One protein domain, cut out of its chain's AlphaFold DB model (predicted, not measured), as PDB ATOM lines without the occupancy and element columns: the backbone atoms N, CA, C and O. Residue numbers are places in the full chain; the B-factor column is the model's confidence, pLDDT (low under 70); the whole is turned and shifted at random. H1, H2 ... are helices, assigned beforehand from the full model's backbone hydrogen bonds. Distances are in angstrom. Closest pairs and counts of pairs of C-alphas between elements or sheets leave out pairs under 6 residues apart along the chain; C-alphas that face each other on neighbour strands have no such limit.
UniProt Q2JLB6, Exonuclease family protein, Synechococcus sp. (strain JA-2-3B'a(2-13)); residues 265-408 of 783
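Overview. This is residues 265 to 408 of the 783 residues of the protein "Exonuclease family protein" of Synechococcus sp. (strain JA-2-3B'a(2-13)) (UniProt Q2JLB6). Three helices lie side by side in a row, H4, H5 and H6, with H5 in the middle and each running opposite to the one before. H8 crosses H5 on one face of this row, and H1 crosses H4 on that same face, while the short H7 packs on H6 at the opposite face; H2 folds back along H1 beyond the row, with little H3 next to both. The printed part has 144 residues with eight named helices, H1 to H8 in order along the chain, and no named strand, an all-helix domain. It is compact, with a radius of gyration of the C-alphas of 15.1 A, and spans 47 by 32 by 24 A.

Along the chain. Start at the longest helix, H4, residues 312 to 332: find C-alpha 312 at (-72.320, -32.400, 23.537) and follow it 30.6 A to C-alpha 332 at (-63.664, -16.585, -1.193). After it come H5, residues 337 to 351, 20.9 A long, H6, residues 355 to 365, 15.1 A, and H7, residues 372 to 378. H8, residues 389 to 404, runs 22.5 A to C-alpha 404 at (-74.863, -24.051, -5.599). Before H4, look for H1, residues 266 to 280, 21.7 A long, H2, residues 286 to 297, 17.0 A, and H3, residues 301 to 304.

Arrangement. From H4, look to H5: the two form a helical hairpin and touch, the closest C-alphas being those of Trp 318 and Ser 351, 6.5 A apart, at a steep tilt of 35.1 degrees, only just past shallow, opposite ways. H5 and H6, another hairpin, touch at a shallow tilt of 14 degrees; their closest C-alphas, of Tyr 349 and Arg 358, are 5.2 A apart. H6 touches H7 at C-alphas 357 and 378, their closest, 6.8 A apart. H8 touches H5 with residues 392 to 399 alone, closest at C-alphas 395 and 339, 6.1 A, at a steep tilt of 59 degrees. The hub is H1, touching four helices: it is about perpendicular to H4, at 76 degrees, with C-alphas 278 and 325 closest at 6.7 A; its closest C-alphas to H8, 274 and 403, are 5.9 A apart; to H2, 276 and 295, 6.6 A; and it only just touches H3, with 3 pairs of C-alphas within 8 A, the closest 272 and 302 at 6.1 A. H2 is apart from H4, for instance. Every O i to N i+4 pair is within hydrogen-bond range in H1, H4, H5, H6, H7 and H8; H2 has 7 of 8, and H3 is too short for such a pair.

Size, cuts and confidence. The two C-alphas farthest apart, of Ser 286 and Ala 385, are 46.8 A apart. The printed part has no cut, and no link is long. The mean pLDDT of the printed part is 86.5; look at residues 384 to 387 for the four under 70.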
ATOM      1  N   THR A 265     -85.272 -32.588   2.782       91.75
ATOM      2  CA  THR A 265     -85.670 -31.439   1.963       91.75
ATOM      3  C   THR A 265     -84.606 -31.087   0.925       91.75
ATOM      4  O   THR A 265     -83.462 -31.540   1.007       91.75
ATOM      5  N   GLN A 266     -84.948 -30.237  -0.045       94.00
ATOM      6  CA  GLN A 266     -83.960 -29.709  -0.997       94.00
ATOM      7  C   GLN A 266     -82.787 -29.014  -0.281       94.00
ATOM      8  O   GLN A 266     -81.628 -29.196  -0.657       94.00
ATOM      9  N   LEU A 267     -83.078 -28.270   0.794       92.44
ATOM     10  CA  LEU A 267     -82.066 -27.637   1.642       92.44
ATOM     11  C   LEU A 267     -81.120 -28.659   2.276       92.44
ATOM     12  O   LEU A 267     -79.915 -28.424   2.291       92.44
ATOM     13  N   ASP A 268     -81.638 -29.792   2.763       91.75
ATOM     14  CA  ASP A 268     -80.798 -30.845   3.343       91.75
ATOM     15  C   ASP A 268     -79.777 -31.352   2.307       91.75
ATOM     16  O   ASP A 268     -78.590 -31.460   2.614       91.75
ATOM     17  N   TYR A 269     -80.207 -31.587   1.061       92.44
ATOM     18  CA  TYR A 269     -79.317 -32.010  -0.026       92.44
ATOM     19  C   TYR A 269     -78.285 -30.949  -0.411       92.44
ATOM     20  O   TYR A 269     -77.103 -31.282  -0.539       92.44
ATOM     21  N   LEU A 270     -78.712 -29.692  -0.578       93.75
ATOM     22  CA  LEU A 270     -77.815 -28.582  -0.908       93.75
ATOM     23  C   LEU A 270     -76.715 -28.461   0.147       93.75
ATOM     24  O   LEU A 270     -75.530 -28.486  -0.172       93.75
ATOM     25  N   ILE A 271     -77.099 -28.393   1.424       92.38
ATOM     26  CA  ILE A 271     -76.146 -28.180   2.511       92.38
ATOM     27  C   ILE A 271     -75.240 -29.382   2.715       92.38
ATOM     28  O   ILE A 271     -74.033 -29.199   2.862       92.38
ATOM     29  N   ALA A 272     -75.787 -30.597   2.689       92.31
ATOM     30  CA  ALA A 272     -74.994 -31.808   2.824       92.31
ATOM     31  C   ALA A 272     -73.849 -31.847   1.805       92.31
ATOM     32  O   ALA A 272     -72.693 -32.017   2.185       92.31
ATOM     33  N   LYS A 273     -74.152 -31.632   0.523       92.94
ATOM     34  CA  LYS A 273     -73.139 -31.678  -0.534       92.94
ATOM     35  C   LYS A 273     -72.184 -30.492  -0.466       92.94
ATOM     36  O   LYS A 273     -70.974 -30.704  -0.400       92.94
ATOM     37  N   SER A 274     -72.706 -29.263  -0.403       93.31
ATOM     38  CA  SER A 274     -71.867 -28.062  -0.389       93.31
ATOM     39  C   SER A 274     -70.925 -28.053   0.815       93.31
ATOM     40  O   SER A 274     -69.754 -27.714   0.674       93.31
ATOM     41  N   PHE A 275     -71.381 -28.466   2.003       92.44
ATOM     42  CA  PHE A 275     -70.513 -28.485   3.183       92.44
ATOM     43  C   PHE A 275     -69.464 -29.585   3.099       92.44
ATOM     44  O   PHE A 275     -68.331 -29.350   3.508       92.44
ATOM     45  N   VAL A 276     -69.790 -30.755   2.548       92.56
ATOM     46  CA  VAL A 276     -68.787 -31.804   2.327       92.56
ATOM     47  C   VAL A 276     -67.701 -31.328   1.360       92.56
ATOM     48  O   VAL A 276     -66.523 -31.521   1.657       92.56
ATOM     49  N   GLU A 277     -68.056 -30.631   0.277       93.81
ATOM     50  CA  GLU A 277     -67.066 -30.019  -0.622       93.81
ATOM     51  C   GLU A 277     -66.224 -28.943   0.074       93.81
ATOM     52  O   GLU A 277     -65.002 -28.935  -0.066       93.81
ATOM     53  N   ILE A 278     -66.830 -28.090   0.908       92.44
ATOM     54  CA  ILE A 278     -66.084 -27.112   1.719       92.44
ATOM     55  C   ILE A 278     -65.093 -27.823   2.644       92.44
ATOM     56  O   ILE A 278     -63.924 -27.441   2.709       92.44
ATOM     57  N   LEU A 279     -65.524 -28.872   3.346       89.81
ATOM     58  CA  LEU A 279     -64.676 -29.606   4.285       89.81
ATOM     59  C   LEU A 279     -63.460 -30.245   3.595       89.81
ATOM     60  O   LEU A 279     -62.392 -30.284   4.206       89.81
ATOM     61  N   LYS A 280     -63.584 -30.674   2.328       90.44
ATOM     62  CA  LYS A 280     -62.464 -31.204   1.524       90.44
ATOM     63  C   LYS A 280     -61.359 -30.180   1.262       90.44
ATOM     64  O   LYS A 280     -60.219 -30.577   1.045       90.44
ATOM     65  N   THR A 281     -61.665 -28.881   1.298       90.12
ATOM     66  CA  THR A 281     -60.671 -27.820   1.044       90.12
ATOM     67  C   THR A 281     -59.695 -27.604   2.205       90.12
ATOM     68  O   THR A 281     -58.646 -26.989   2.021       90.12
ATOM     69  N   PHE A 282     -60.004 -28.121   3.399       86.75
ATOM     70  CA  PHE A 282     -59.179 -27.938   4.592       86.75
ATOM     71  C   PHE A 282     -58.251 -29.138   4.862       86.75
ATOM     72  O   PHE A 282     -58.592 -30.272   4.513       86.75
ATOM     73  N   PRO A 283     -57.093 -28.929   5.526       82.69
ATOM     74  CA  PRO A 283     -56.182 -30.012   5.900       82.69
ATOM     75  C   PRO A 283     -56.849 -31.052   6.806       82.69
ATOM     76  O   PRO A 283     -57.532 -30.696   7.770       82.69
ATOM     77  N   GLN A 284     -56.604 -32.334   6.527       78.62
ATOM     78  CA  GLN A 284     -57.201 -33.451   7.258       78.62
ATOM     79  C   GLN A 284     -56.222 -34.084   8.257       78.62
ATOM     80  O   GLN A 284     -55.012 -34.122   8.050       78.62
ATOM     81  N   THR A 285     -56.773 -34.599   9.353       79.19
ATOM     82  CA  THR A 285     -56.121 -35.502  10.311       79.19
ATOM     83  C   THR A 285     -56.654 -36.921  10.104       79.19
ATOM     84  O   THR A 285     -57.754 -37.079   9.582       79.19
ATOM     85  N   SER A 286     -55.965 -37.957  10.589       72.69
ATOM     86  CA  SER A 286     -56.399 -39.358  10.409       72.69
ATOM     87  C   SER A 286     -57.847 -39.636  10.855       72.69
ATOM     88  O   SER A 286     -58.575 -40.370  10.194       72.69
ATOM     89  N   LYS A 287     -58.310 -39.001  11.942       70.88
ATOM     90  CA  LYS A 287     -59.706 -39.110  12.413       70.88
ATOM     91  C   LYS A 287     -60.708 -38.335  11.552       70.88
ATOM     92  O   LYS A 287     -61.868 -38.734  11.472       70.88
ATOM     93  N   THR A 288     -60.312 -37.204  10.964       74.19
ATOM     94  CA  THR A 288     -61.208 -36.429  10.089       74.19
ATOM     95  C   THR A 288     -61.255 -37.005   8.682       74.19
ATOM     96  O   THR A 288     -62.283 -36.880   8.033       74.19
ATOM     97  N   GLU A 289     -60.210 -37.706   8.250       80.50
ATOM     98  CA  GLU A 289     -60.152 -38.418   6.974       80.50
ATOM     99  C   GLU A 289     -61.156 -39.582   6.923       80.50
ATOM    100  O   GLU A 289     -61.926 -39.690   5.968       80.50
ATOM    101  N   GLU A 290     -61.257 -40.377   7.996       80.12
ATOM    102  CA  GLU A 290     -62.282 -41.425   8.124       80.12
ATOM    103  C   GLU A 290     -63.702 -40.832   8.062       80.12
ATOM    104  O   GLU A 290     -64.538 -41.276   7.275       80.12
ATOM    105  N   LEU A 291     -63.970 -39.765   8.823       80.50
ATOM    106  CA  LEU A 291     -65.266 -39.081   8.786       80.50
ATOM    107  C   LEU A 291     -65.563 -38.484   7.400       80.50
ATOM    108  O   LEU A 291     -66.680 -38.620   6.906       80.50
ATOM    109  N   LEU A 292     -64.582 -37.843   6.766       85.75
ATOM    110  CA  LEU A 292     -64.742 -37.221   5.454       85.75
ATOM    111  C   LEU A 292     -64.988 -38.268   4.365       85.75
ATOM    112  O   LEU A 292     -65.798 -38.023   3.474       85.75
ATOM    113  N   SER A 293     -64.358 -39.443   4.451       86.25
ATOM    114  CA  SER A 293     -64.633 -40.554   3.533       86.25
ATOM    115  C   SER A 293     -66.082 -41.047   3.644       86.25
ATOM    116  O   SER A 293     -66.750 -41.206   2.623       86.25
ATOM    117  N   LEU A 294     -66.616 -41.173   4.867       86.00
ATOM    118  CA  LEU A 294     -68.020 -41.529   5.110       86.00
ATOM    119  C   LEU A 294     -68.993 -40.463   4.587       86.00
ATOM    120  O   LEU A 294     -70.025 -40.799   4.005       86.00
ATOM    121  N   LEU A 295     -68.668 -39.183   4.789       88.31
ATOM    122  CA  LEU A 295     -69.465 -38.061   4.289       88.31
ATOM    123  C   LEU A 295     -69.371 -37.908   2.763       88.31
ATOM    124  O   LEU A 295     -70.322 -37.475   2.130       88.31
ATOM    125  N   THR A 296     -68.243 -38.273   2.157       87.81
ATOM    126  CA  THR A 296     -68.077 -38.240   0.697       87.81
ATOM    127  C   THR A 296     -68.858 -39.368   0.027       87.81
ATOM    128  O   THR A 296     -69.400 -39.166  -1.055       87.81
ATOM    129  N   ALA A 297     -68.937 -40.541   0.666       90.00
ATOM    130  CA  ALA A 297     -69.725 -41.666   0.167       90.00
ATOM    131  C   ALA A 297     -71.235 -41.374   0.183       90.00
ATOM    132  O   ALA A 297     -71.940 -41.727  -0.759       90.00
ATOM    133  N   ASP A 298     -71.718 -40.715   1.236       91.00
ATOM    134  CA  ASP A 298     -73.092 -40.220   1.322       91.00
ATOM    135  C   ASP A 298     -73.124 -38.907   2.126       91.00
ATOM    136  O   ASP A 298     -73.019 -38.943   3.360       91.00
ATOM    137  N   PRO A 299     -73.290 -37.751   1.453       90.88
ATOM    138  CA  PRO A 299     -73.316 -36.443   2.103       90.88
ATOM    139  C   PRO A 299     -74.398 -36.297   3.175       90.88
ATOM    140  O   PRO A 299     -74.195 -35.568   4.149       90.88
ATOM    141  N   LEU A 300     -75.525 -37.014   3.072       91.06
ATOM    142  CA  LEU A 300     -76.607 -36.931   4.061       91.06
ATOM    143  C   LEU A 300     -76.205 -37.514   5.424       91.06
ATOM    144  O   LEU A 300     -76.823 -37.192   6.448       91.06
ATOM    145  N   ASN A 301     -75.115 -38.289   5.492       89.88
ATOM    146  CA  ASN A 301     -74.515 -38.701   6.761       89.88
ATOM    147  C   ASN A 301     -74.147 -37.506   7.656       89.88
ATOM    148  O   ASN A 301     -74.054 -37.687   8.875       89.88
ATOM    149  N   LEU A 302     -74.012 -36.293   7.104       87.62
ATOM    150  CA  LEU A 302     -73.823 -35.056   7.862       87.62
ATOM    151  C   LEU A 302     -74.884 -34.892   8.968       87.62
ATOM    152  O   LEU A 302     -74.574 -34.484  10.087       87.62
ATOM    153  N   PHE A 303     -76.133 -35.287   8.715       86.12
ATOM    154  CA  PHE A 303     -77.224 -35.124   9.681       86.12
ATOM    155  C   PHE A 303     -77.321 -36.268  10.701       86.12
ATOM    156  O   PHE A 303     -77.857 -36.084  11.808       86.12
ATOM    157  N   HIS A 304     -76.795 -37.445  10.345       82.69
ATOM    158  CA  HIS A 304     -77.020 -38.706  11.061       82.69
ATOM    159  C   HIS A 304     -75.800 -39.241  11.810       82.69
ATOM    160  O   HIS A 304     -75.961 -39.906  12.830       82.69
ATOM    161  N   ARG A 305     -74.585 -38.920  11.358       81.62
ATOM    162  CA  ARG A 305     -73.327 -39.450  11.915       81.62
ATOM    163  C   ARG A 305     -72.606 -38.482  12.853       81.62
ATOM    164  O   ARG A 305     -71.702 -38.899  13.574       81.62
ATOM    165  N   LEU A 306     -73.034 -37.220  12.915       81.50
ATOM    166  CA  LEU A 306     -72.446 -36.197  13.786       81.50
ATOM    167  C   LEU A 306     -73.000 -36.221  15.226       81.50
ATOM    168  O   LEU A 306     -73.349 -35.191  15.793       81.50
ATOM    169  N   GLY A 307     -73.121 -37.410  15.818       77.75
ATOM    170  CA  GLY A 307     -73.631 -37.593  17.180       77.75
ATOM    171  C   GLY A 307     -75.159 -37.508  17.327       77.75
ATOM    172  O   GLY A 307     -75.880 -36.981  16.472       77.75
ATOM    173  N   ALA A 308     -75.649 -38.047  18.448       79.19
ATOM    174  CA  ALA A 308     -77.070 -38.064  18.796       79.19
ATOM    175  C   ALA A 308     -77.608 -36.648  19.069       79.19
ATOM    176  O   ALA A 308     -76.859 -35.745  19.462       79.19
ATOM    177  N   GLU A 309     -78.911 -36.454  18.872       79.00
ATOM    178  CA  GLU A 309     -79.572 -35.176  19.143       79.00
ATOM    179  C   GLU A 309     -79.411 -34.761  20.614       79.00
ATOM    180  O   GLU A 309     -79.421 -35.596  21.515       79.00
ATOM    181  N   GLY A 310     -79.164 -33.471  20.853       77.44
ATOM    182  CA  GLY A 310     -78.896 -32.929  22.192       77.44
ATOM    183  C   GLY A 310     -77.516 -33.262  22.784       77.44
ATOM    184  O   GLY A 310     -77.139 -32.668  23.794       77.44
ATOM    185  N   SER A 311     -76.725 -34.148  22.165       85.25
ATOM    186  CA  SER A 311     -75.405 -34.520  22.696       85.25
ATOM    187  C   SER A 311     -74.379 -33.381  22.607       85.25
ATOM    188  O   SER A 311     -74.382 -32.562  21.683       85.25
ATOM    189  N   GLU A 312     -73.449 -33.339  23.564       85.06
ATOM    190  CA  GLU A 312     -72.320 -32.400  23.537       85.06
ATOM    191  C   GLU A 312     -71.436 -32.610  22.303       85.06
ATOM    192  O   GLU A 312     -71.075 -31.645  21.630       85.06
ATOM    193  N   ARG A 313     -71.195 -33.874  21.936       85.31
ATOM    194  CA  ARG A 313     -70.451 -34.247  20.728       85.31
ATOM    195  C   ARG A 313     -71.050 -33.626  19.463       85.31
ATOM    196  O   ARG A 313     -70.304 -33.064  18.667       85.31
ATOM    197  N   ARG A 314     -72.380 -33.679  19.294       86.31
ATOM    198  CA  ARG A 314     -73.065 -33.068  18.141       86.31
ATOM    199  C   ARG A 314     -72.854 -31.561  18.098       86.31
ATOM    200  O   ARG A 314     -72.520 -31.022  17.047       86.31
ATOM    201  N   ARG A 315     -72.997 -30.886  19.243       85.44
ATOM    202  CA  ARG A 315     -72.778 -29.433  19.346       85.44
ATOM    203  C   ARG A 315     -71.353 -29.046  18.956       85.44
ATOM    204  O   ARG A 315     -71.186 -28.162  18.125       85.44
ATOM    205  N   GLN A 316     -70.348 -29.742  19.486       87.31
ATOM    206  CA  GLN A 316     -68.939 -29.486  19.163       87.31
ATOM    207  C   GLN A 316     -68.635 -29.716  17.673       87.31
ATOM    208  O   GLN A 316     -67.940 -28.913  17.053       87.31
ATOM    209  N   GLN A 317     -69.183 -30.779  17.073       87.56
ATOM    210  CA  GLN A 317     -68.981 -31.073  15.650       87.56
ATOM    211  C   GLN A 317     -69.625 -30.020  14.738       87.56
ATOM    212  O   GLN A 317     -68.972 -29.542  13.813       87.56
ATOM    213  N   TRP A 318     -70.862 -29.603  15.018       90.12
ATOM    214  CA  TRP A 318     -71.519 -28.546  14.243       90.12
ATOM    215  C   TRP A 318     -70.867 -27.174  14.437       90.12
ATOM    216  O   TRP A 318     -70.765 -26.427  13.471       90.12
ATOM    217  N   GLN A 319     -70.347 -26.860  15.628       90.00
ATOM    218  CA  GLN A 319     -69.542 -25.648  15.847       90.00
ATOM    219  C   GLN A 319     -68.233 -25.665  15.047       90.00
ATOM    220  O   GLN A 319     -67.816 -24.637  14.515       90.00
ATOM    221  N   ALA A 320     -67.582 -26.827  14.938       88.69
ATOM    222  CA  ALA A 320     -66.393 -26.972  14.104       88.69
ATOM    223  C   ALA A 320     -66.723 -26.762  12.617       88.69
ATOM    224  O   ALA A 320     -66.009 -26.025  11.939       88.69
ATOM    225  N   ILE A 321     -67.829 -27.344  12.132       90.06
ATOM    226  CA  ILE A 321     -68.324 -27.128  10.763       90.06
ATOM    227  C   ILE A 321     -68.652 -25.654  10.537       90.06
ATOM    228  O   ILE A 321     -68.202 -25.090   9.547       90.06
ATOM    229  N   GLU A 322     -69.359 -25.008  11.468       92.88
ATOM    230  CA  GLU A 322     -69.684 -23.580  11.386       92.88
ATOM    231  C   GLU A 322     -68.426 -22.733  11.205       92.88
ATOM    232  O   GLU A 322     -68.342 -21.933  10.274       92.88
ATOM    233  N   LYS A 323     -67.402 -22.969  12.032       92.50
ATOM    234  CA  LYS A 323     -66.130 -22.248  11.940       92.50
ATOM    235  C   LYS A 323     -65.445 -22.443  10.583       92.50
ATOM    236  O   LYS A 323     -64.891 -21.486  10.047       92.50
ATOM    237  N   LEU A 324     -65.461 -23.660  10.040       91.81
ATOM    238  CA  LEU A 324     -64.844 -23.968   8.746       91.81
ATOM    239  C   LEU A 324     -65.622 -23.356   7.577       91.81
ATOM    240  O   LEU A 324     -65.007 -22.768   6.694       91.81
ATOM    241  N   VAL A 325     -66.954 -23.426   7.596       92.44
ATOM    242  CA  VAL A 325     -67.814 -22.836   6.560       92.44
ATOM    243  C   VAL A 325     -67.688 -21.313   6.543       92.44
ATOM    244  O   VAL A 325     -67.509 -20.729   5.475       92.44
ATOM    245  N   LEU A 326     -67.710 -20.661   7.710       92.88
ATOM    246  CA  LEU A 326     -67.521 -19.209   7.803       92.88
ATOM    247  C   LEU A 326     -66.122 -18.784   7.345       92.88
ATOM    248  O   LEU A 326     -65.981 -17.779   6.649       92.88
ATOM    249  N   ARG A 327     -65.092 -19.567   7.690       92.44
ATOM    250  CA  ARG A 327     -63.727 -19.331   7.215       92.44
ATOM    251  C   ARG A 327     -63.630 -19.459   5.695       92.44
ATOM    252  O   ARG A 327     -63.097 -18.558   5.060       92.44
ATOM    253  N   TRP A 328     -64.166 -20.539   5.127       92.81
ATOM    254  CA  TRP A 328     -64.195 -20.747   3.679       92.81
ATOM    255  C   TRP A 328     -64.904 -19.591   2.969       92.81
ATOM    256  O   TRP A 328     -64.399 -19.061   1.982       92.81
ATOM    257  N   TRP A 329     -66.043 -19.145   3.512       92.25
ATOM    258  CA  TRP A 329     -66.773 -18.015   2.950       92.25
ATOM    259  C   TRP A 329     -65.924 -16.743   2.940       92.25
ATOM    260  O   TRP A 329     -65.860 -16.078   1.911       92.25
ATOM    261  N   ALA A 330     -65.257 -16.424   4.053       90.31
ATOM    262  CA  ALA A 330     -64.419 -15.233   4.184       90.31
ATOM    263  C   ALA A 330     -63.171 -15.251   3.279       90.31
ATOM    264  O   ALA A 330     -62.690 -14.191   2.887       90.31
ATOM    265  N   GLU A 331     -62.645 -16.433   2.942       87.88
ATOM    266  CA  GLU A 331     -61.507 -16.584   2.022       87.88
ATOM    267  C   GLU A 331     -61.908 -16.355   0.551       87.88
ATOM    268  O   GLU A 331     -61.083 -15.921  -0.249       87.88
ATOM    269  N   GLN A 332     -63.169 -16.621   0.193       79.31
ATOM    270  CA  GLN A 332     -63.664 -16.585  -1.193       79.31
ATOM    271  C   GLN A 332     -64.568 -15.379  -1.498       79.31
ATOM    272  O   GLN A 332     -64.762 -15.016  -2.658       79.31
ATOM    273  N   ASN A 333     -65.165 -14.768  -0.474       78.12
ATOM    274  CA  ASN A 333     -66.170 -13.716  -0.592       78.12
ATOM    275  C   ASN A 333     -65.992 -12.667   0.514       78.12
ATOM    276  O   ASN A 333     -65.428 -12.931   1.573       78.12
ATOM    277  N   PHE A 334     -66.546 -11.470   0.307       75.44
ATOM    278  CA  PHE A 334     -66.609 -10.465   1.365       75.44
ATOM    279  C   PHE A 334     -67.649 -10.877   2.420       75.44
ATOM    280  O   PHE A 334     -68.843 -10.979   2.126       75.44
ATOM    281  N   LEU A 335     -67.194 -11.137   3.647       72.56
ATOM    282  CA  LEU A 335     -68.070 -11.445   4.773       72.56
ATOM    283  C   LEU A 335     -68.695 -10.140   5.288       72.56
ATOM    284  O   LEU A 335     -67.999  -9.262   5.795       72.56
ATOM    285  N   THR A 336     -70.011 -10.011   5.150       76.25
ATOM    286  CA  THR A 336     -70.797  -8.947   5.783       76.25
ATOM    287  C   THR A 336     -71.483  -9.519   7.020       76.25
ATOM    288  O   THR A 336     -71.686 -10.730   7.119       76.25
ATOM    289  N   GLY A 337     -71.898  -8.655   7.954       75.06
ATOM    290  CA  GLY A 337     -72.675  -9.104   9.116       75.06
ATOM    291  C   GLY A 337     -73.939  -9.878   8.713       75.06
ATOM    292  O   GLY A 337     -74.301 -10.852   9.367       75.06
ATOM    293  N   SER A 338     -74.574  -9.514   7.593       81.94
ATOM    294  CA  SER A 338     -75.745 -10.218   7.060       81.94
ATOM    295  C   SER A 338     -75.400 -11.612   6.526       81.94
ATOM    296  O   SER A 338     -76.067 -12.572   6.906       81.94
ATOM    297  N   THR A 339     -74.358 -11.765   5.698       86.81
ATOM    298  CA  THR A 339     -74.003 -13.078   5.118       86.81
ATOM    299  C   THR A 339     -73.513 -14.069   6.167       86.81
ATOM    300  O   THR A 339     -73.902 -15.238   6.126       86.81
ATOM    301  N   GLU A 340     -72.745 -13.611   7.161       89.62
ATOM    302  CA  GLU A 340     -72.352 -14.433   8.311       89.62
ATOM    303  C   GLU A 340     -73.579 -14.968   9.061       89.62
ATOM    304  O   GLU A 340     -73.685 -16.165   9.340       89.62
ATOM    305  N   ASN A 341     -74.529 -14.082   9.360       90.25
ATOM    306  CA  ASN A 341     -75.739 -14.427  10.092       90.25
ATOM    307  C   ASN A 341     -76.630 -15.395   9.292       90.25
ATOM    308  O   ASN A 341     -77.157 -16.350   9.866       90.25
ATOM    309  N   ILE A 342     -76.748 -15.215   7.973       92.94
ATOM    310  CA  ILE A 342     -77.486 -16.128   7.085       92.94
ATOM    311  C   ILE A 342     -76.864 -17.526   7.103       92.94
ATOM    312  O   ILE A 342     -77.577 -18.509   7.312       92.94
ATOM    313  N   LEU A 343     -75.538 -17.628   6.949       93.25
ATOM    314  CA  LEU A 343     -74.830 -18.910   7.014       93.25
ATOM    315  C   LEU A 343     -75.051 -19.596   8.361       93.25
ATOM    316  O   LEU A 343     -75.413 -20.771   8.392       93.25
ATOM    317  N   LYS A 344     -74.916 -18.863   9.475       92.75
ATOM    318  CA  LYS A 344     -75.216 -19.391  10.816       92.75
ATOM    319  C   LYS A 344     -76.653 -19.893  10.923       92.75
ATOM    320  O   LYS A 344     -76.874 -20.956  11.498       92.75
ATOM    321  N   GLY A 345     -77.619 -19.165  10.364       93.44
ATOM    322  CA  GLY A 345     -79.021 -19.585  10.313       93.44
ATOM    323  C   GLY A 345     -79.192 -20.914   9.576       93.44
ATOM    324  O   GLY A 345     -79.741 -21.861  10.135       93.44
ATOM    325  N   ILE A 346     -78.634 -21.027   8.369       93.75
ATOM    326  CA  ILE A 346     -78.659 -22.254   7.557       93.75
ATOM    327  C   ILE A 346     -77.995 -23.432   8.292       93.75
ATOM    328  O   ILE A 346     -78.559 -24.528   8.362       93.75
ATOM    329  N   ILE A 347     -76.823 -23.211   8.894       92.44
ATOM    330  CA  ILE A 347     -76.093 -24.233   9.659       92.44
ATOM    331  C   ILE A 347     -76.922 -24.694  10.861       92.44
ATOM    332  O   ILE A 347     -77.052 -25.895  11.112       92.44
ATOM    333  N   LYS A 348     -77.526 -23.758  11.597       91.38
ATOM    334  CA  LYS A 348     -78.367 -24.083  12.751       91.38
ATOM    335  C   LYS A 348     -79.597 -24.875  12.338       91.38
ATOM    336  O   LYS A 348     -79.879 -25.877  12.996       91.38
ATOM    337  N   TYR A 349     -80.269 -24.488  11.252       90.38
ATOM    338  CA  TYR A 349     -81.409 -25.231  10.705       90.38
ATOM    339  C   TYR A 349     -81.042 -26.706  10.487       90.38
ATOM    340  O   TYR A 349     -81.734 -27.608  10.957       90.38
ATOM    341  N   CYS A 350     -79.883 -26.932   9.872       86.06
ATOM    342  CA  CYS A 350     -79.328 -28.253   9.591       86.06
ATOM    343  C   CYS A 350     -78.909 -29.026  10.856       86.06
ATOM    344  O   CYS A 350     -79.019 -30.254  10.921       86.06
ATOM    345  N   SER A 351     -78.438 -28.318  11.885       86.38
ATOM    346  CA  SER A 351     -77.934 -28.931  13.118       86.38
ATOM    347  C   SER A 351     -79.033 -29.538  14.005       86.38
ATOM    348  O   SER A 351     -78.782 -30.547  14.681       86.38
ATOM    349  N   TYR A 352     -80.248 -28.978  13.980       86.56
ATOM    350  CA  TYR A 352     -81.394 -29.421  14.785       86.56
ATOM    351  C   TYR A 352     -82.282 -30.414  14.024       86.56
ATOM    352  O   TYR A 352     -82.380 -30.331  12.799       86.56
ATOM    353  N   ARG A 353     -82.941 -31.348  14.729       81.69
ATOM    354  CA  ARG A 353     -84.001 -32.200  14.151       81.69
ATOM    355  C   ARG A 353     -85.385 -31.823  14.670       81.69
ATOM    356  O   ARG A 353     -86.354 -32.032  13.950       81.69
ATOM    357  N   ASP A 354     -85.459 -31.233  15.865       84.06
ATOM    358  CA  ASP A 354     -86.683 -30.636  16.406       84.06
ATOM    359  C   ASP A 354     -87.374 -29.698  15.385       84.06
ATOM    360  O   ASP A 354     -86.789 -28.674  14.999       84.06
ATOM    361  N   PRO A 355     -88.613 -30.017  14.957       83.38
ATOM    362  CA  PRO A 355     -89.357 -29.216  13.989       83.38
ATOM    363  C   PRO A 355     -89.592 -27.777  14.456       83.38
ATOM    364  O   PRO A 355     -89.444 -26.854  13.662       83.38
ATOM    365  N   ASN A 356     -89.849 -27.563  15.751       84.12
ATOM    366  CA  ASN A 356     -90.125 -26.225  16.287       84.12
ATOM    367  C   ASN A 356     -88.904 -25.299  16.171       84.12
ATOM    368  O   ASN A 356     -89.024 -24.157  15.728       84.12
ATOM    369  N   ARG A 357     -87.702 -25.788  16.510       87.12
ATOM    370  CA  ARG A 357     -86.453 -25.032  16.306       87.12
ATOM    371  C   ARG A 357     -86.190 -24.747  14.832       87.12
ATOM    372  O   ARG A 357     -85.791 -23.632  14.498       87.12
ATOM    373  N   ARG A 358     -86.409 -25.727  13.948       87.88
ATOM    374  CA  ARG A 358     -86.278 -25.527  12.493       87.88
ATOM    375  C   ARG A 358     -87.231 -24.438  12.002       87.88
ATOM    376  O   ARG A 358     -86.796 -23.550  11.271       87.88
ATOM    377  N   HIS A 359     -88.475 -24.451  12.473       85.62
ATOM    378  CA  HIS A 359     -89.468 -23.428  12.166       85.62
ATOM    379  C   HIS A 359     -89.028 -22.030  12.600       85.62
ATOM    380  O   HIS A 359     -89.055 -21.087  11.807       85.62
ATOM    381  N   GLN A 360     -88.571 -21.893  13.849       86.56
ATOM    382  CA  GLN A 360     -88.068 -20.627  14.382       86.56
ATOM    383  C   GLN A 360     -86.910 -20.094  13.536       86.56
ATOM    384  O   GLN A 360     -86.900 -18.924  13.164       86.56
ATOM    385  N   ILE A 361     -85.968 -20.956  13.155       91.06
ATOM    386  CA  ILE A 361     -84.827 -20.555  12.326       91.06
ATOM    387  C   ILE A 361     -85.273 -20.108  10.931       91.06
ATOM    388  O   ILE A 361     -84.753 -19.111  10.437       91.06
ATOM    389  N   ILE A 362     -86.250 -20.779  10.310       90.12
ATOM    390  CA  ILE A 362     -86.803 -20.352   9.015       90.12
ATOM    391  C   ILE A 362     -87.505 -19.000   9.128       90.12
ATOM    392  O   ILE A 362     -87.276 -18.138   8.285       90.12
ATOM    393  N   ARG A 363     -88.298 -18.772  10.183       86.19
ATOM    394  CA  ARG A 363     -88.914 -17.459  10.435       86.19
ATOM    395  C   ARG A 363     -87.857 -16.369  10.600       86.19
ATOM    396  O   ARG A 363     -88.002 -15.279  10.055       86.19
ATOM    397  N   TRP A 364     -86.779 -16.662  11.320       89.69
ATOM    398  CA  TRP A 364     -85.671 -15.723  11.456       89.69
ATOM    399  C   TRP A 364     -84.976 -15.470  10.109       89.69
ATOM    400  O   TRP A 364     -84.741 -14.315   9.766       89.69
ATOM    401  N   LEU A 365     -84.704 -16.520   9.322       91.81
ATOM    402  CA  LEU A 365     -84.111 -16.402   7.986       91.81
ATOM    403  C   LEU A 365     -85.009 -15.578   7.059       91.81
ATOM    404  O   LEU A 365     -84.504 -14.785   6.282       91.81
ATOM    405  N   SER A 366     -86.331 -15.681   7.179       88.06
ATOM    406  CA  SER A 366     -87.267 -14.918   6.356       88.06
ATOM    407  C   SER A 366     -87.439 -13.452   6.770       88.06
ATOM    408  O   SER A 366     -88.365 -12.804   6.294       88.06
ATOM    409  N   GLY A 367     -86.616 -12.884   7.657       82.94
ATOM    410  CA  GLY A 367     -86.792 -11.479   8.058       82.94
ATOM    411  C   GLY A 367     -87.792 -11.246   9.188       82.94
ATOM    412  O   GLY A 367     -88.183 -10.097   9.439       82.94
ATOM    413  N   THR A 368     -88.243 -12.311   9.855       79.19
ATOM    414  CA  THR A 368     -89.176 -12.194  10.980       79.19
ATOM    415  C   THR A 368     -88.406 -11.921  12.263       79.19
ATOM    416  O   THR A 368     -87.592 -12.735  12.696       79.19
ATOM    417  N   ASP A 369     -88.720 -10.798  12.911       77.25
ATOM    418  CA  ASP A 369     -88.245 -10.537  14.265       77.25
ATOM    419  C   ASP A 369     -88.866 -11.556  15.232       77.25
ATOM    420  O   ASP A 369     -90.090 -11.734  15.270       77.25
ATOM    421  N   LEU A 370     -88.014 -12.250  15.979       79.25
ATOM    422  CA  LEU A 370     -88.404 -13.255  16.962       79.25
ATOM    423  C   LEU A 370     -88.224 -12.686  18.364       79.25
ATOM    424  O   LEU A 370     -87.435 -11.766  18.573       79.25
ATOM    425  N   ASP A 371     -88.928 -13.244  19.346       75.88
ATOM    426  CA  ASP A 371     -88.755 -12.752  20.707       75.88
ATOM    427  C   ASP A 371     -87.351 -13.086  21.281       75.88
ATOM    428  O   ASP A 371     -86.648 -13.981  20.785       75.88
ATOM    429  N   PRO A 372     -86.897 -12.365  22.325       77.62
ATOM    430  CA  PRO A 372     -85.579 -12.597  22.913       77.62
ATOM    431  C   PRO A 372     -85.374 -14.017  23.459       77.62
ATOM    432  O   PRO A 372     -84.247 -14.497  23.511       77.62
ATOM    433  N   GLU A 373     -86.431 -14.710  23.888       79.69
ATOM    434  CA  GLU A 373     -86.317 -16.087  24.383       79.69
ATOM    435  C   GLU A 373     -86.066 -17.057  23.215       79.69
ATOM    436  O   GLU A 373     -85.179 -17.910  23.301       79.69
ATOM    437  N   GLU A 374     -86.781 -16.885  22.101       82.12
ATOM    438  CA  GLU A 374     -86.641 -17.669  20.869       82.12
ATOM    439  C   GLU A 374     -85.274 -17.460  20.204       82.12
ATOM    440  O   GLU A 374     -84.595 -18.433  19.866       82.12
ATOM    441  N   THR A 375     -84.834 -16.208  20.060       82.56
ATOM    442  CA  THR A 375     -83.518 -15.874  19.474       82.56
ATOM    443  C   THR A 375     -82.360 -16.434  20.298       82.56
ATOM    444  O   THR A 375     -81.437 -17.030  19.733       82.56
ATOM    445  N   ASN A 376     -82.437 -16.351  21.630       83.88
ATOM    446  CA  ASN A 376     -81.458 -16.969  22.528       83.88
ATOM    447  C   ASN A 376     -81.459 -18.501  22.423       83.88
ATOM    448  O   ASN A 376     -80.391 -19.117  22.438       83.88
ATOM    449  N   LEU A 377     -82.633 -19.125  22.278       84.75
ATOM    450  CA  LEU A 377     -82.763 -20.581  22.171       84.75
ATOM    451  C   LEU A 377     -82.090 -21.137  20.910       84.75
ATOM    452  O   LEU A 377     -81.438 -22.187  20.960       84.75
ATOM    453  N   ILE A 378     -82.250 -20.443  19.780       86.75
ATOM    454  CA  ILE A 378     -81.630 -20.835  18.509       86.75
ATOM    455  C   ILE A 378     -80.194 -20.303  18.393       86.75
ATOM    456  O   ILE A 378     -79.387 -20.874  17.657       86.75
ATOM    457  N   GLY A 379     -79.828 -19.283  19.174       84.38
ATOM    458  CA  GLY A 379     -78.500 -18.674  19.222       84.38
ATOM    459  C   GLY A 379     -78.187 -17.833  17.985       84.38
ATOM    460  O   GLY A 379     -77.071 -17.919  17.472       84.38
ATOM    461  N   LEU A 380     -79.184 -17.107  17.475       87.81
ATOM    462  CA  LEU A 380     -79.064 -16.147  16.373       87.81
ATOM    463  C   LEU A 380     -79.289 -14.727  16.909       87.81
ATOM    464  O   LEU A 380     -80.009 -14.569  17.897       87.81
ATOM    465  N   PRO A 381     -78.671 -13.699  16.302       85.88
ATOM    466  CA  PRO A 381     -78.837 -12.333  16.776       85.88
ATOM    467  C   PRO A 381     -80.280 -11.845  16.566       85.88
ATOM    468  O   PRO A 381     -80.958 -12.302  15.638       85.88
ATOM    469  N   PRO A 382     -80.754 -10.901  17.397       79.31
ATOM    470  CA  PRO A 382     -82.037 -10.254  17.168       79.31
ATOM    471  C   PRO A 382     -82.014  -9.477  15.848       79.31
ATOM    472  O   PRO A 382     -80.971  -8.959  15.438       79.31
ATOM    473  N   TRP A 383     -83.170  -9.373  15.197       75.50
ATOM    474  CA  TRP A 383     -83.319  -8.495  14.042       75.50
ATOM    475  C   TRP A 383     -83.220  -7.041  14.509       75.50
ATOM    476  O   TRP A 383     -83.975  -6.610  15.381       75.50
ATOM    477  N   SER A 384     -82.269  -6.277  13.968       66.69
ATOM    478  CA  SER A 384     -82.167  -4.849  14.269       66.69
ATOM    479  C   SER A 384     -83.111  -4.043  13.376       66.69
ATOM    480  O   SER A 384     -83.410  -4.432  12.248       66.69
ATOM    481  N   ALA A 385     -83.561  -2.888  13.870       54.25
ATOM    482  CA  ALA A 385     -84.392  -1.968  13.093       54.25
ATOM    483  C   ALA A 385     -83.665  -1.391  11.858       54.25
ATOM    484  O   ALA A 385     -84.327  -0.957  10.919       54.25
ATOM    485  N   ASP A 386     -82.329  -1.429  11.855       56.00
ATOM    486  CA  ASP A 386     -81.467  -0.906  10.786       56.00
ATOM    487  C   ASP A 386     -81.207  -1.926   9.660       56.00
ATOM    488  O   ASP A 386     -80.621  -1.590   8.631       56.00
ATOM    489  N   LEU A 387     -81.610  -3.188   9.847       68.88
ATOM    490  CA  LEU A 387     -81.425  -4.257   8.870       68.88
ATOM    491  C   LEU A 387     -82.558  -4.225   7.837       68.88
ATOM    492  O   LEU A 387     -83.686  -4.643   8.105       68.88
ATOM    493  N   ASP A 388     -82.251  -3.735   6.636       81.06
ATOM    494  CA  ASP A 388     -83.189  -3.759   5.514       81.06
ATOM    495  C   ASP A 388     -83.463  -5.202   5.049       81.06
ATOM    496  O   ASP A 388     -82.548  -5.956   4.696       81.06
ATOM    497  N   ARG A 389     -84.746  -5.583   5.031       84.50
ATOM    498  CA  ARG A 389     -85.198  -6.941   4.690       84.50
ATOM    499  C   ARG A 389     -84.879  -7.313   3.249       84.50
ATOM    500  O   ARG A 389     -84.496  -8.454   3.007       84.50
ATOM    501  N   ASN A 390     -85.007  -6.381   2.305       87.75
ATOM    502  CA  ASN A 390     -84.691  -6.652   0.902       87.75
ATOM    503  C   ASN A 390     -83.194  -6.860   0.697       87.75
ATOM    504  O   ASN A 390     -82.793  -7.798   0.009       87.75
ATOM    505  N   THR A 391     -82.367  -6.035   1.339       89.38
ATOM    506  CA  THR A 391     -80.912  -6.206   1.339       89.38
ATOM    507  C   THR A 391     -80.533  -7.564   1.923       89.38
ATOM    508  O   THR A 391     -79.773  -8.306   1.302       89.38
ATOM    509  N   PHE A 392     -81.099  -7.941   3.075       91.12
ATOM    510  CA  PHE A 392     -80.862  -9.260   3.663       91.12
ATOM    511  C   PHE A 392     -81.323 -10.401   2.747       91.12
ATOM    512  O   PHE A 392     -80.594 -11.373   2.570       91.12
ATOM    513  N   ALA A 393     -82.499 -10.277   2.129       93.38
ATOM    514  CA  ALA A 393     -83.036 -11.265   1.200       93.38
ATOM    515  C   ALA A 393     -82.141 -11.449  -0.036       93.38
ATOM    516  O   ALA A 393     -81.854 -12.580  -0.432       93.38
ATOM    517  N   LEU A 394     -81.631 -10.355  -0.608       93.88
ATOM    518  CA  LEU A 394     -80.680 -10.404  -1.716       93.88
ATOM    519  C   LEU A 394     -79.357 -11.066  -1.297       93.88
ATOM    520  O   LEU A 394     -78.823 -11.887  -2.043       93.88
ATOM    521  N   GLU A 395     -78.836 -10.763  -0.102       93.31
ATOM    522  CA  GLU A 395     -77.680 -11.481   0.456       93.31
ATOM    523  C   GLU A 395     -77.979 -12.972   0.672       93.31
ATOM    524  O   GLU A 395     -77.134 -13.818   0.384       93.31
ATOM    525  N   GLY A 396     -79.198 -13.319   1.090       94.94
ATOM    526  CA  GLY A 396     -79.653 -14.702   1.234       94.94
ATOM    527  C   GLY A 396     -79.636 -15.459  -0.085       94.94
ATOM    528  O   GLY A 396     -79.075 -16.555  -0.169       94.94
ATOM    529  N   MET A 397     -80.161 -14.843  -1.142       96.62
ATOM    530  CA  MET A 397     -80.102 -15.406  -2.488       96.62
ATOM    531  C   MET A 397     -78.660 -15.563  -2.994       96.62
ATOM    532  O   MET A 397     -78.342 -16.582  -3.609       96.62
ATOM    533  N   LYS A 398     -77.760 -14.613  -2.696       94.88
ATOM    534  CA  LYS A 398     -76.324 -14.742  -3.015       94.88
ATOM    535  C   LYS A 398     -75.684 -15.916  -2.284       94.88
ATOM    536  O   LYS A 398     -74.916 -16.650  -2.901       94.88
ATOM    537  N   VAL A 399     -75.993 -16.113  -0.999       95.31
ATOM    538  CA  VAL A 399     -75.502 -17.266  -0.226       95.31
ATOM    539  C   VAL A 399     -75.926 -18.573  -0.888       95.31
ATOM    540  O   VAL A 399     -75.073 -19.419  -1.151       95.31
ATOM    541  N   ILE A 400     -77.203 -18.712  -1.243       96.12
ATOM    542  CA  ILE A 400     -77.720 -19.919  -1.904       96.12
ATOM    543  C   ILE A 400     -77.062 -20.120  -3.281       96.12
ATOM    544  O   ILE A 400     -76.584 -21.216  -3.573       96.12
ATOM    545  N   GLY A 401     -76.955 -19.066  -4.097       95.31
ATOM    546  CA  GLY A 401     -76.287 -19.119  -5.406       95.31
ATOM    547  C   GLY A 401     -74.797 -19.458  -5.328       95.31
ATOM    548  O   GLY A 401     -74.264 -20.144  -6.191       95.31
ATOM    549  N   ARG A 402     -74.099 -19.022  -4.275       94.00
ATOM    550  CA  ARG A 402     -72.690 -19.385  -4.059       94.00
ATOM    551  C   ARG A 402     -72.530 -20.821  -3.584       94.00
ATOM    552  O   ARG A 402     -71.604 -21.489  -4.026       94.00
ATOM    553  N   LEU A 403     -73.420 -21.307  -2.720       94.62
ATOM    554  CA  LEU A 403     -73.408 -22.707  -2.294       94.62
ATOM    555  C   LEU A 403     -73.713 -23.658  -3.458       94.62
ATOM    556  O   LEU A 403     -73.136 -24.744  -3.507       94.62
ATOM    557  N   SER A 404     -74.545 -23.239  -4.419       95.38
ATOM    558  CA  SER A 404     -74.863 -24.051  -5.599       95.38
ATOM    559  C   SER A 404     -73.646 -24.318  -6.493       95.38
ATOM    560  O   SER A 404     -73.604 -25.356  -7.149       95.38
ATOM    561  N   LEU A 405     -72.626 -23.443  -6.495       94.75
ATOM    562  CA  LEU A 405     -71.358 -23.663  -7.220       94.75
ATOM    563  C   LEU A 405     -70.636 -24.942  -6.774       94.75
ATOM    564  O   LEU A 405     -69.854 -25.505  -7.532       94.75
ATOM    565  N   LEU A 406     -70.894 -25.386  -5.543       93.19
ATOM    566  CA  LEU A 406     -70.333 -26.605  -4.963       93.19
ATOM    567  C   LEU A 406     -71.224 -27.839  -5.191       93.19
ATOM    568  O   LEU A 406     -70.907 -28.919  -4.702       93.19
ATOM    569  N   ASP A 407     -72.346 -27.687  -5.898       90.56
ATOM    570  CA  ASP A 407     -73.256 -28.775  -6.262       90.56
ATOM    571  C   ASP A 407     -73.704 -28.632  -7.729       90.56
ATOM    572  O   ASP A 407     -72.916 -28.845  -8.659       90.56
ATOM    573  N   ARG A 408     -74.978 -28.289  -7.944       94.00
ATOM    574  CA  ARG A 408     -75.641 -28.188  -9.245       94.00
ATOM    575  C   ARG A 408     -76.316 -26.832  -9.408       94.00
ATOM    576  O   ARG A 408     -76.615 -26.189  -8.400       94.00
TER     577      ARG A 408